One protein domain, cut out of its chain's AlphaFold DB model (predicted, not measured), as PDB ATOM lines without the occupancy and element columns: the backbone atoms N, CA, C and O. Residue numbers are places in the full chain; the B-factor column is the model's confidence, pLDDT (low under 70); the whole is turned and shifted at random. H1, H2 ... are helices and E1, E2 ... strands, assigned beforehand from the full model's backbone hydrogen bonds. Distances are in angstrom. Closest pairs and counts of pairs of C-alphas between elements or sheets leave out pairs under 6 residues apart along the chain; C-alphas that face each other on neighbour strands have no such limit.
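What this domain is: This is residues 300 to 394 of the 969 residues of the protein "AAA_16 domain-containing protein" of Scytonema millei VB511283 (UniProt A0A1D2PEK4). One helix, H1, sits in the middle with H2, H3, H4 and H5 packed round it, and a long two-stranded hairpin, E1 and E2, begins beside H1 and H3 and reaches away to its turn at residues 362 and 363. The printed part has 95 residues, with five named helices and two named strands in the order H1 H2 H3 E1 E2 H4 H5; the sheet, E1 - E2, is antiparallel and the class is mixed, helices and strands. It is compact, with a radius of gyration of the C-alphas of 13.0 A, and spans 39 by 29 by 26 A.

How they stand to each other: Start at H1, residues 300 to 310, the hub. H2, residues 325 to 331, touches it about perpendicular at 79 degrees; the closest C-alphas, of Ala 306 and Ala 325, are 5.3 A apart. H3, residues 338 to 349, touches H1 about perpendicular at 74 degrees, closest at the C-alphas of Glu 300 and Ala 343, 4.7 A. In the hairpin of E1, residues 353 to 361, and E2, residues 364 to 371, look for N 354 and O 370, 2.8 A apart, within hydrogen-bond range. H4, residues 374 to 383, touches H1 about perpendicular at 84 degrees, closest at the C-alphas of Ala 308 and His 377, 5.7 A. H5, residues 386 to 394, touches H1 at a shallow tilt of 21 degrees, opposite ways, closest at the C-alphas of Ser 305 and Leu 386, 5.8 A. The helix packing is mostly crossed. Every O i to N i+4 pair is within hydrogen-bond range in H1, H2 and H4, 6 of 8 in H3, and 1 of 5 in H5, beside 5 of 6 O i to N i+3 pairs.

Where its parts are: Find C-alpha 300 at (-20.541, 0.550, 136.888), where H1 begins its 15.3 A. H2 measures 10.2 A, H3 16.8 A, E1 22.6 A and E2 22.8 A. H4 and H5 measure 14.3 A each, and H5 ends at C-alpha 394, (-27.935, -0.759, 124.973).

The domain as a whole: The two C-alphas farthest apart, of Asn 363 and Lys 383, are 39.5 A from each other. The printed part has no cut; the link from H1 to H2, 14 residues, is long. Look for pLDDT under 70 at residues 313 to 323 and 357 to 367.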
ATOM      1  N   GLU A 300     -21.774   0.262 136.163       91.94
ATOM      2  CA  GLU A 300     -20.541   0.550 136.888       91.94
ATOM      3  C   GLU A 300     -19.388   0.877 135.935       91.94
ATOM      4  O   GLU A 300     -18.676   1.845 136.171       91.94
ATOM      5  N   ARG A 301     -19.232   0.162 134.813       92.88
ATOM      6  CA  ARG A 301     -18.220   0.510 133.794       92.88
ATOM      7  C   ARG A 301     -18.431   1.916 133.234       92.88
ATOM      8  O   ARG A 301     -17.458   2.637 133.033       92.88
ATOM      9  N   VAL A 302     -19.683   2.288 132.975       94.88
ATOM     10  CA  VAL A 302     -20.046   3.595 132.410       94.88
ATOM     11  C   VAL A 302     -19.777   4.711 133.412       94.88
ATOM     12  O   VAL A 302     -19.103   5.680 133.072       94.88
ATOM     13  N   VAL A 303     -20.229   4.553 134.659       93.88
ATOM     14  CA  VAL A 303     -19.955   5.526 135.729       93.88
ATOM     15  C   VAL A 303     -18.455   5.626 136.005       93.88
ATOM     16  O   VAL A 303     -17.943   6.728 136.173       93.88
ATOM     17  N   PHE A 304     -17.727   4.509 135.990       93.44
ATOM     18  CA  PHE A 304     -16.284   4.490 136.217       93.44
ATOM     19  C   PHE A 304     -15.516   5.257 135.131       93.44
ATOM     20  O   PHE A 304     -14.674   6.095 135.451       93.44
ATOM     21  N   SER A 305     -15.864   5.050 133.856       93.88
ATOM     22  CA  SER A 305     -15.318   5.833 132.740       93.88
ATOM     23  C   SER A 305     -15.726   7.308 132.797       93.88
ATOM     24  O   SER A 305     -14.917   8.166 132.464       93.88
ATOM     25  N   ALA A 306     -16.943   7.626 133.249       92.56
ATOM     26  CA  ALA A 306     -17.384   9.011 133.406       92.56
ATOM     27  C   ALA A 306     -16.604   9.742 134.507       92.56
ATOM     28  O   ALA A 306     -16.207  10.887 134.311       92.56
ATOM     29  N   VAL A 307     -16.336   9.086 135.644       91.62
ATOM     30  CA  VAL A 307     -15.485   9.665 136.694       91.62
ATOM     31  C   VAL A 307     -14.063   9.878 136.184       91.62
ATOM     32  O   VAL A 307     -13.514  10.945 136.421       91.62
ATOM     33  N   ALA A 308     -13.493   8.924 135.441       91.44
ATOM     34  CA  ALA A 308     -12.179   9.103 134.824       91.44
ATOM     35  C   ALA A 308     -12.143  10.324 133.882       91.44
ATOM     36  O   ALA A 308     -11.241  11.151 133.968       91.44
ATOM     37  N   GLU A 309     -13.155  10.491 133.025       90.38
ATOM     38  CA  GLU A 309     -13.248  11.626 132.092       90.38
ATOM     39  C   GLU A 309     -13.263  12.986 132.817       90.38
ATOM     40  O   GLU A 309     -12.625  13.939 132.371       90.38
ATOM     41  N   LEU A 310     -13.934  13.064 133.972       86.38
ATOM     42  CA  LEU A 310     -14.020  14.277 134.795       86.38
ATOM     43  C   LEU A 310     -12.692  14.704 135.425       86.38
ATOM     44  O   LEU A 310     -12.564  15.844 135.864       86.38
ATOM     45  N   GLN A 311     -11.711  13.808 135.481       82.69
ATOM     46  CA  GLN A 311     -10.408  14.066 136.086       82.69
ATOM     47  C   GLN A 311      -9.363  14.561 135.070       82.69
ATOM     48  O   GLN A 311      -8.203  14.755 135.438       82.69
ATOM     49  N   LYS A 312      -9.748  14.798 133.805       78.94
ATOM     50  CA  LYS A 312      -8.853  15.361 132.784       78.94
ATOM     51  C   LYS A 312      -8.425  16.803 133.120       78.94
ATOM     52  O   LYS A 312      -9.276  17.613 133.487       78.94
ATOM     53  N   PRO A 313      -7.150  17.183 132.894       57.78
ATOM     54  CA  PRO A 313      -6.661  18.554 133.096       57.78
ATOM     55  C   PRO A 313      -7.434  19.617 132.298       57.78
ATOM     56  O   PRO A 313      -7.651  20.720 132.781       57.78
ATOM     57  N   GLU A 314      -7.891  19.274 131.092       51.03
ATOM     58  CA  GLU A 314      -8.684  20.148 130.212       51.03
ATOM     59  C   GLU A 314     -10.118  20.352 130.722       51.03
ATOM     60  O   GLU A 314     -10.729  21.390 130.472       51.03
ATOM     61  N   ALA A 315     -10.649  19.375 131.468       46.66
ATOM     62  CA  ALA A 315     -11.922  19.505 132.164       46.66
ATOM     63  C   ALA A 315     -11.790  20.392 133.412       46.66
ATOM     64  O   ALA A 315     -12.778  21.009 133.792       46.66
ATOM     65  N   LEU A 316     -10.580  20.523 133.982       45.16
ATOM     66  CA  LEU A 316     -10.213  21.332 135.157       45.16
ATOM     67  C   LEU A 316      -9.992  22.830 134.847       45.16
ATOM     68  O   LEU A 316      -9.131  23.485 135.435       45.16
ATOM     69  N   GLY A 317     -10.794  23.406 133.944       39.06
ATOM     70  CA  GLY A 317     -10.930  24.863 133.837       39.06
ATOM     71  C   GLY A 317     -11.479  25.469 135.139       39.06
ATOM     72  O   GLY A 317     -12.072  24.766 135.955       39.06
ATOM     73  N   ALA A 318     -11.323  26.782 135.347       36.12
ATOM     74  CA  ALA A 318     -11.657  27.495 136.596       36.12
ATOM     75  C   ALA A 318     -13.121  27.347 137.116       36.12
ATOM     76  O   ALA A 318     -13.425  27.803 138.222       36.12
ATOM     77  N   GLU A 319     -14.003  26.687 136.354       40.00
ATOM     78  CA  GLU A 319     -15.394  26.331 136.685       40.00
ATOM     79  C   GLU A 319     -15.601  24.865 137.151       40.00
ATOM     80  O   GLU A 319     -16.676  24.533 137.632       40.00
ATOM     81  N   SER A 320     -14.615  23.959 137.080       39.88
ATOM     82  CA  SER A 320     -14.880  22.500 137.140       39.88
ATOM     83  C   SER A 320     -15.034  21.848 138.526       39.88
ATOM     84  O   SER A 320     -15.069  20.617 138.630       39.88
ATOM     85  N   ALA A 321     -15.108  22.613 139.611       41.00
ATOM     86  CA  ALA A 321     -14.895  22.054 140.948       41.00
ATOM     87  C   ALA A 321     -15.975  21.060 141.445       41.00
ATOM     88  O   ALA A 321     -15.771  20.454 142.496       41.00
ATOM     89  N   VAL A 322     -17.100  20.844 140.740       50.28
ATOM     90  CA  VAL A 322     -18.158  19.919 141.209       50.28
ATOM     91  C   VAL A 322     -18.941  19.215 140.081       50.28
ATOM     92  O   VAL A 322     -20.137  18.964 140.218       50.28
ATOM     93  N   LYS A 323     -18.325  18.849 138.948       56.25
ATOM     94  CA  LYS A 323     -19.029  17.943 138.018       56.25
ATOM     95  C   LYS A 323     -19.055  16.520 138.594       56.25
ATOM     96  O   LYS A 323     -18.024  15.974 138.977       56.25
ATOM     97  N   GLN A 324     -20.246  15.924 138.679       75.31
ATOM     98  CA  GLN A 324     -20.450  14.523 139.064       75.31
ATOM     99  C   GLN A 324     -20.678  13.653 137.818       75.31
ATOM    100  O   GLN A 324     -21.061  14.153 136.759       75.31
ATOM    101  N   ALA A 325     -20.475  12.337 137.945       83.81
ATOM    102  CA  ALA A 325     -20.581  11.400 136.825       83.81
ATOM    103  C   ALA A 325     -21.961  11.416 136.142       83.81
ATOM    104  O   ALA A 325     -22.034  11.416 134.919       83.81
ATOM    105  N   LEU A 326     -23.054  11.453 136.912       86.12
ATOM    106  CA  LEU A 326     -24.416  11.411 136.364       86.12
ATOM    107  C   LEU A 326     -24.776  12.675 135.552       86.12
ATOM    108  O   LEU A 326     -25.239  12.511 134.423       86.12
ATOM    109  N   PRO A 327     -24.507  13.911 136.032       85.69
ATOM    110  CA  PRO A 327     -24.610  15.115 135.207       85.69
ATOM    111  C   PRO A 327     -23.811  15.041 133.903       85.69
ATOM    112  O   PRO A 327     -24.354  15.362 132.851       85.69
ATOM    113  N   LEU A 328     -22.562  14.554 133.942       87.12
ATOM    114  CA  LEU A 328     -21.766  14.389 132.722       87.12
ATOM    115  C   LEU A 328     -22.448  13.424 131.745       87.12
ATOM    116  O   LEU A 328     -22.583  13.734 130.568       87.12
ATOM    117  N   LEU A 329     -22.925  12.270 132.218       89.38
ATOM    118  CA  LEU A 329     -23.641  11.303 131.380       89.38
ATOM    119  C   LEU A 329     -24.921  11.902 130.764       89.38
ATOM    120  O   LEU A 329     -25.245  11.608 129.608       89.38
ATOM    121  N   ALA A 330     -25.616  12.788 131.482       86.81
ATOM    122  CA  ALA A 330     -26.780  13.500 130.960       86.81
ATOM    123  C   ALA A 330     -26.427  14.450 129.796       86.81
ATOM    124  O   ALA A 330     -27.228  14.587 128.865       86.81
ATOM    125  N   GLU A 331     -25.219  15.033 129.771       86.06
ATOM    126  CA  GLU A 331     -24.722  15.819 128.625       86.06
ATOM    127  C   GLU A 331     -24.658  14.965 127.339       86.06
ATOM    128  O   GLU A 331     -24.940  15.470 126.248       86.06
ATOM    129  N   TYR A 332     -24.404  13.656 127.471       84.94
ATOM    130  CA  TYR A 332     -24.448  12.662 126.385       84.94
ATOM    131  C   TYR A 332     -25.854  12.090 126.119       84.94
ATOM    132  O   TYR A 332     -26.002  11.152 125.337       84.94
ATOM    133  N   ARG A 333     -26.909  12.639 126.743       86.62
ATOM    134  CA  ARG A 333     -28.302  12.146 126.667       86.62
ATOM    135  C   ARG A 333     -28.478  10.700 127.144       86.62
ATOM    136  O   ARG A 333     -29.414  10.017 126.713       86.62
ATOM    137  N   VAL A 334     -27.607  10.254 128.049       89.69
ATOM    138  CA  VAL A 334     -27.849   9.056 128.851       89.69
ATOM    139  C   VAL A 334     -28.969   9.390 129.831       89.69
ATOM    140  O   VAL A 334     -28.874  10.345 130.601       89.69
ATOM    141  N   VAL A 335     -30.042   8.611 129.796       88.94
ATOM    142  CA  VAL A 335     -31.111   8.689 130.782       88.94
ATOM    143  C   VAL A 335     -30.644   8.015 132.061       88.94
ATOM    144  O   VAL A 335     -30.196   6.865 132.060       88.94
ATOM    145  N   GLU A 336     -30.771   8.739 133.164       89.44
ATOM    146  CA  GLU A 336     -30.449   8.239 134.488       89.44
ATOM    147  C   GLU A 336     -31.418   7.117 134.892       89.44
ATOM    148  O   GLU A 336     -32.634   7.301 134.957       89.44
ATOM    149  N   THR A 337     -30.867   5.941 135.184       88.50
ATOM    150  CA  THR A 337     -31.615   4.772 135.650       88.50
ATOM    151  C   THR A 337     -31.187   4.399 137.066       88.50
ATOM    152  O   THR A 337     -30.097   4.750 137.521       88.50
ATOM    153  N   GLU A 338     -32.024   3.647 137.780       87.94
ATOM    154  CA  GLU A 338     -31.690   3.165 139.127       87.94
ATOM    155  C   GLU A 338     -30.365   2.361 139.176       87.94
ATOM    156  O   GLU A 338     -29.572   2.592 140.093       87.94
ATOM    157  N   PRO A 339     -30.035   1.493 138.193       88.06
ATOM    158  CA  PRO A 339     -28.710   0.876 138.113       88.06
ATOM    159  C   PRO A 339     -27.548   1.878 138.019       88.06
ATOM    160  O   PRO A 339     -26.542   1.683 138.695       88.06
ATOM    161  N   LEU A 340     -27.683   2.962 137.242       90.19
ATOM    162  CA  LEU A 340     -26.648   4.003 137.135       90.19
ATOM    163  C   LEU A 340     -26.477   4.784 138.447       90.19
ATOM    164  O   LEU A 340     -25.348   5.056 138.849       90.19
ATOM    165  N   ARG A 341     -27.573   5.082 139.157       87.25
ATOM    166  CA  ARG A 341     -27.519   5.716 140.489       87.25
ATOM    167  C   ARG A 341     -26.777   4.854 141.502       87.25
ATOM    168  O   ARG A 341     -25.919   5.337 142.238       87.25
ATOM    169  N   ARG A 342     -27.086   3.556 141.531       87.81
ATOM    170  CA  ARG A 342     -26.448   2.608 142.458       87.81
ATOM    171  C   ARG A 342     -24.993   2.332 142.113       87.81
ATOM    172  O   ARG A 342     -24.205   2.095 143.025       87.81
ATOM    173  N   ALA A 343     -24.640   2.377 140.831       90.50
ATOM    174  CA  ALA A 343     -23.292   2.096 140.359       90.50
ATOM    175  C   ALA A 343     -22.236   2.982 141.036       90.50
ATOM    176  O   ALA A 343     -21.186   2.485 141.430       90.50
ATOM    177  N   GLN A 344     -22.531   4.266 141.246       85.94
ATOM    178  CA  GLN A 344     -21.593   5.194 141.878       85.94
ATOM    179  C   GLN A 344     -21.279   4.797 143.328       85.94
ATOM    180  O   GLN A 344     -20.112   4.689 143.699       85.94
ATOM    181  N   LYS A 345     -22.313   4.482 144.119       85.69
ATOM    182  CA  LYS A 345     -22.162   4.020 145.508       85.69
ATOM    183  C   LYS A 345     -21.430   2.679 145.587       85.69
ATOM    184  O   LYS A 345     -20.518   2.528 146.393       85.69
ATOM    185  N   ARG A 346     -21.781   1.733 144.711       88.25
ATOM    186  CA  ARG A 346     -21.132   0.416 144.636       88.25
ATOM    187  C   ARG A 346     -19.652   0.525 144.318       88.25
ATOM    188  O   ARG A 346     -18.845  -0.126 144.958       88.25
ATOM    189  N   LEU A 347     -19.280   1.372 143.364       90.81
ATOM    190  CA  LEU A 347     -17.876   1.579 143.020       90.81
ATOM    191  C   LEU A 347     -17.059   2.132 144.200       90.81
ATOM    192  O   LEU A 347     -15.876   1.814 144.298       90.81
ATOM    193  N   VAL A 348     -17.671   2.913 145.097       89.50
ATOM    194  CA  VAL A 348     -17.036   3.355 146.350       89.50
ATOM    195  C   VAL A 348     -16.921   2.203 147.345       89.50
ATOM    196  O   VAL A 348     -15.827   1.921 147.819       89.50
ATOM    197  N   GLU A 349     -18.017   1.485 147.610       86.06
ATOM    198  CA  GLU A 349     -18.033   0.304 148.495       86.06
ATOM    199  C   GLU A 349     -16.994  -0.748 148.056       86.06
ATOM    200  O   GLU A 349     -16.315  -1.388 148.865       86.06
ATOM    201  N   TRP A 350     -16.818  -0.886 146.743       85.06
ATOM    202  CA  TRP A 350     -15.897  -1.837 146.145       85.06
ATOM    203  C   TRP A 350     -14.459  -1.325 146.069       85.06
ATOM    204  O   TRP A 350     -13.627  -2.111 145.649       85.06
ATOM    205  N   ASP A 351     -14.125  -0.103 146.502       87.38
ATOM    206  CA  ASP A 351     -12.799   0.552 146.398       87.38
ATOM    207  C   ASP A 351     -12.317   0.881 144.967       87.38
ATOM    208  O   ASP A 351     -11.129   1.125 144.743       87.38
ATOM    209  N   TYR A 352     -13.205   0.928 143.972       90.44
ATOM    210  CA  TYR A 352     -12.862   1.430 142.629       90.44
ATOM    211  C   TYR A 352     -12.830   2.962 142.575       90.44
ATOM    212  O   TYR A 352     -12.048   3.538 141.810       90.44
ATOM    213  N   LEU A 353     -13.665   3.607 143.393       92.00
ATOM    214  CA  LEU A 353     -13.723   5.054 143.563       92.00
ATOM    215  C   LEU A 353     -13.445   5.449 145.017       92.00
ATOM    216  O   LEU A 353     -13.889   4.786 145.949       92.00
ATOM    217  N   GLN A 354     -12.765   6.575 145.196       88.81
ATOM    218  CA  GLN A 354     -12.619   7.272 146.466       88.81
ATOM    219  C   GLN A 354     -13.614   8.421 146.541       88.81
ATOM    220  O   GLN A 354     -13.782   9.170 145.576       88.81
ATOM    221  N   GLU A 355     -14.240   8.570 147.700       86.31
ATOM    222  CA  GLU A 355     -15.122   9.684 148.010       86.31
ATOM    223  C   GLU A 355     -14.311  10.829 148.641       86.31
ATOM    224  O   GLU A 355     -13.631  10.644 149.650       86.31
ATOM    225  N   ILE A 356     -14.354  12.010 148.026       80.50
ATOM    226  CA  ILE A 356     -13.631  13.213 148.448       80.50
ATOM    227  C   ILE A 356     -14.663  14.262 148.873       80.50
ATOM    228  O   ILE A 356     -15.549  14.629 148.105       80.50
ATOM    229  N   GLU A 357     -14.562  14.769 150.101       68.69
ATOM    230  CA  GLU A 357     -15.410  15.871 150.576       68.69
ATOM    231  C   GLU A 357     -14.972  17.171 149.877       68.69
ATOM    232  O   GLU A 357     -13.885  17.685 150.140       68.69
ATOM    233  N   SER A 358     -15.790  17.689 148.955       59.50
ATOM    234  CA  SER A 358     -15.409  18.818 148.092       59.50
ATOM    235  C   SER A 358     -15.770  20.185 148.678       59.50
ATOM    236  O   SER A 358     -15.088  21.171 148.401       59.50
ATOM    237  N   SER A 359     -16.807  20.273 149.522       51.44
ATOM    238  CA  SER A 359     -17.105  21.472 150.320       51.44
ATOM    239  C   SER A 359     -18.123  21.213 151.441       51.44
ATOM    240  O   SER A 359     -19.000  20.356 151.329       51.44
ATOM    241  N   ARG A 360     -18.046  22.014 152.516       41.75
ATOM    242  CA  ARG A 360     -19.081  22.123 153.561       41.75
ATOM    243  C   ARG A 360     -19.954  23.347 153.309       41.75
ATOM    244  O   ARG A 360     -19.793  24.376 153.963       41.75
ATOM    245  N   LEU A 361     -20.879  23.254 152.363       34.81
ATOM    246  CA  LEU A 361     -21.941  24.246 152.220       34.81
ATOM    247  C   LEU A 361     -23.204  23.712 152.910       34.81
ATOM    248  O   LEU A 361     -23.824  22.764 152.448       34.81
ATOM    249  N   SER A 362     -23.573  24.327 154.042       39.41
ATOM    250  CA  SER A 362     -24.875  24.176 154.727       39.41
ATOM    251  C   SER A 362     -25.352  22.736 154.988       39.41
ATOM    252  O   SER A 362     -26.135  22.217 154.210       39.41
ATOM    253  N   ASN A 363     -24.961  22.113 156.108       41.06
ATOM    254  CA  ASN A 363     -25.472  20.827 156.645       41.06
ATOM    255  C   ASN A 363     -25.549  19.598 155.697       41.06
ATOM    256  O   ASN A 363     -25.843  18.504 156.175       41.06
ATOM    257  N   PHE A 364     -25.240  19.727 154.406       39.84
ATOM    258  CA  PHE A 364     -25.196  18.668 153.407       39.84
ATOM    259  C   PHE A 364     -23.761  18.537 152.902       39.84
ATOM    260  O   PHE A 364     -23.141  19.509 152.473       39.84
ATOM    261  N   LYS A 365     -23.211  17.328 153.001       50.12
ATOM    262  CA  LYS A 365     -21.880  17.009 152.483       50.12
ATOM    263  C   LYS A 365     -21.997  16.775 150.980       50.12
ATOM    264  O   LYS A 365     -22.751  15.896 150.568       50.12
ATOM    265  N   ILE A 366     -21.283  17.566 150.182       58.50
ATOM    266  CA  ILE A 366     -21.126  17.301 148.752       58.50
ATOM    267  C   ILE A 366     -19.850  16.490 148.586       58.50
ATOM    268  O   ILE A 366     -18.776  16.895 149.039       58.50
ATOM    269  N   PHE A 367     -19.990  15.342 147.939       67.81
ATOM    270  CA  PHE A 367     -18.886  14.453 147.645       67.81
ATOM    271  C   PHE A 367     -18.543  14.510 146.156       67.81
ATOM    272  O   PHE A 367     -19.429  14.532 145.294       67.81
ATOM    273  N   THR A 368     -17.251  14.558 145.856       76.94
ATOM    274  CA  THR A 368     -16.697  14.261 144.536       76.94
ATOM    275  C   THR A 368     -16.072  12.875 144.562       76.94
ATOM    276  O   THR A 368     -15.716  12.355 145.617       76.94
ATOM    277  N   TYR A 369     -15.964  12.251 143.393       85.62
ATOM    278  CA  TYR A 369     -15.422  10.903 143.273       85.62
ATOM    279  C   TYR A 369     -14.138  10.931 142.459       85.62
ATOM    280  O   TYR A 369     -14.050  11.643 141.459       85.62
ATOM    281  N   LYS A 370     -13.155  10.142 142.885       89.50
ATOM    282  CA  LYS A 370     -11.872   9.964 142.204       89.50
ATOM    283  C   LYS A 370     -11.646   8.488 141.928       89.50
ATOM    284  O   LYS A 370     -11.900   7.668 142.802       89.50
ATOM    285  N   VAL A 371     -11.136   8.137 140.748       92.69
ATOM    286  CA  VAL A 371     -10.637   6.777 140.508       92.69
ATOM    287  C   VAL A 371      -9.532   6.454 141.519       92.69
ATOM    288  O   VAL A 371      -8.559   7.197 141.637       92.69
ATOM    289  N   THR A 372      -9.692   5.354 142.260       92.62
ATOM    290  CA  THR A 372      -8.791   4.985 143.366       92.62
ATOM    291  C   THR A 372      -7.355   4.754 142.900       92.62
ATOM    292  O   THR A 372      -6.422   5.162 143.582       92.62
ATOM    293  N   ILE A 373      -7.181   4.066 141.767       93.75
ATOM    294  CA  ILE A 373      -5.875   3.638 141.251       93.75
ATOM    295  C   ILE A 373      -5.533   4.495 140.034       93.75
ATOM    296  O   ILE A 373      -6.144   4.347 138.976       93.75
ATOM    297  N   GLU A 374      -4.537   5.367 140.165       93.75
ATOM    298  CA  GLU A 374      -4.181   6.336 139.124       93.75
ATOM    299  C   GLU A 374      -3.674   5.659 137.834       93.75
ATOM    300  O   GLU A 374      -3.990   6.105 136.734       93.75
ATOM    301  N   LEU A 375      -2.984   4.516 137.929       93.94
ATOM    302  CA  LEU A 375      -2.614   3.729 136.743       93.94
ATOM    303  C   LEU A 375      -3.852   3.273 135.942       93.94
ATOM    304  O   LEU A 375      -3.848   3.298 134.710       93.94
ATOM    305  N   VAL A 376      -4.931   2.889 136.637       93.75
ATOM    306  CA  VAL A 376      -6.202   2.489 136.008       93.75
ATOM    307  C   VAL A 376      -6.903   3.705 135.409       93.75
ATOM    308  O   VAL A 376      -7.424   3.604 134.303       93.75
ATOM    309  N   HIS A 377      -6.887   4.850 136.097       93.06
ATOM    310  CA  HIS A 377      -7.417   6.114 135.581       93.06
ATOM    311  C   HIS A 377      -6.799   6.466 134.219       93.06
ATOM    312  O   HIS A 377      -7.518   6.621 133.230       93.06
ATOM    313  N   ARG A 378      -5.464   6.490 134.136       92.31
ATOM    314  CA  ARG A 378      -4.739   6.789 132.891       92.31
ATOM    315  C   ARG A 378      -5.029   5.779 131.785       92.31
ATOM    316  O   ARG A 378      -5.239   6.159 130.635       92.31
ATOM    317  N   TRP A 379      -5.103   4.494 132.128       93.06
ATOM    318  CA  TRP A 379      -5.480   3.450 131.177       93.06
ATOM    319  C   TRP A 379      -6.907   3.617 130.638       93.06
ATOM    320  O   TRP A 379      -7.112   3.481 129.431       93.06
ATOM    321  N   LEU A 380      -7.882   3.955 131.494       92.44
ATOM    322  CA  LEU A 380      -9.261   4.214 131.068       92.44
ATOM    323  C   LEU A 380      -9.308   5.330 130.028       92.44
ATOM    324  O   LEU A 380      -9.901   5.132 128.971       92.44
ATOM    325  N   LEU A 381      -8.628   6.449 130.289       90.75
ATOM    326  CA  LEU A 381      -8.576   7.579 129.361       90.75
ATOM    327  C   LEU A 381      -7.894   7.229 128.033       90.75
ATOM    328  O   LEU A 381      -8.306   7.719 126.984       90.75
ATOM    329  N   LYS A 382      -6.870   6.367 128.067       89.12
ATOM    330  CA  LYS A 382      -6.113   5.954 126.877       89.12
ATOM    331  C   LYS A 382      -6.866   4.949 125.999       89.12
ATOM    332  O   LYS A 382      -6.678   4.950 124.785       89.12
ATOM    333  N   LYS A 383      -7.667   4.057 126.594       88.00
ATOM    334  CA  LYS A 383      -8.263   2.900 125.894       88.00
ATOM    335  C   LYS A 383      -9.769   2.983 125.691       88.00
ATOM    336  O   LYS A 383     -10.271   2.375 124.749       88.00
ATOM    337  N   TYR A 384     -10.490   3.685 126.559       86.50
ATOM    338  CA  TYR A 384     -11.948   3.700 126.561       86.50
ATOM    339  C   TYR A 384     -12.465   5.128 126.532       86.50
ATOM    340  O   TYR A 384     -12.614   5.769 127.571       86.50
ATOM    341  N   SER A 385     -12.812   5.606 125.338       88.44
ATOM    342  CA  SER A 385     -13.543   6.862 125.240       88.44
ATOM    343  C   SER A 385     -14.899   6.712 125.943       88.44
ATOM    344  O   SER A 385     -15.582   5.692 125.796       88.44
ATOM    345  N   LEU A 386     -15.315   7.726 126.710       89.44
ATOM    346  CA  LEU A 386     -16.622   7.701 127.371       89.44
ATOM    347  C   LEU A 386     -17.758   7.483 126.357       89.44
ATOM    348  O   LEU A 386     -18.707   6.754 126.642       89.44
ATOM    349  N   ARG A 387     -17.612   8.049 125.150       84.62
ATOM    350  CA  ARG A 387     -18.559   7.898 124.036       84.62
ATOM    351  C   ARG A 387     -18.746   6.444 123.619       84.62
ATOM    352  O   ARG A 387     -19.878   6.061 123.374       84.62
ATOM    353  N   ASP A 388     -17.696   5.631 123.580       87.19
ATOM    354  CA  ASP A 388     -17.822   4.215 123.202       87.19
ATOM    355  C   ASP A 388     -18.392   3.376 124.348       87.19
ATOM    356  O   ASP A 388     -19.143   2.422 124.140       87.19
ATOM    357  N   VAL A 389     -18.053   3.732 125.588       91.12
ATOM    358  CA  VAL A 389     -18.492   2.975 126.763       91.12
ATOM    359  C   VAL A 389     -19.994   3.111 126.994       91.12
ATOM    360  O   VAL A 389     -20.625   2.113 127.342       91.12
ATOM    361  N   ILE A 390     -20.587   4.291 126.765       93.44
ATOM    362  CA  ILE A 390     -22.036   4.482 126.947       93.44
ATOM    363  C   ILE A 390     -22.871   3.582 126.028       93.44
ATOM    364  O   ILE A 390     -23.937   3.148 126.454       93.44
ATOM    365  N   PHE A 391     -22.380   3.204 124.838       91.81
ATOM    366  CA  PHE A 391     -23.102   2.282 123.946       91.81
ATOM    367  C   PHE A 391     -23.335   0.914 124.582       91.81
ATOM    368  O   PHE A 391     -24.342   0.283 124.293       91.81
ATOM    369  N   GLN A 392     -22.490   0.484 125.524       92.69
ATOM    370  CA  GLN A 392     -22.700  -0.779 126.238       92.69
ATOM    371  C   GLN A 392     -24.035  -0.791 127.002       92.69
ATOM    372  O   GLN A 392     -24.584  -1.862 127.225       92.69
ATOM    373  N   LEU A 393     -24.602   0.370 127.367       93.44
ATOM    374  CA  LEU A 393     -25.914   0.444 128.023       93.44
ATOM    375  C   LEU A 393     -27.052  -0.136 127.170       93.44
ATOM    376  O   LEU A 393     -28.078  -0.531 127.725       93.44
ATOM    377  N   GLU A 394     -26.893  -0.215 125.846       93.31
ATOM    378  CA  GLU A 394     -27.935  -0.759 124.973       93.31
ATOM    379  C   GLU A 394     -28.127  -2.274 125.158       93.31
ATOM    380  O   GLU A 394     -29.238  -2.780 125.005       93.31
TER     381      GLU A 394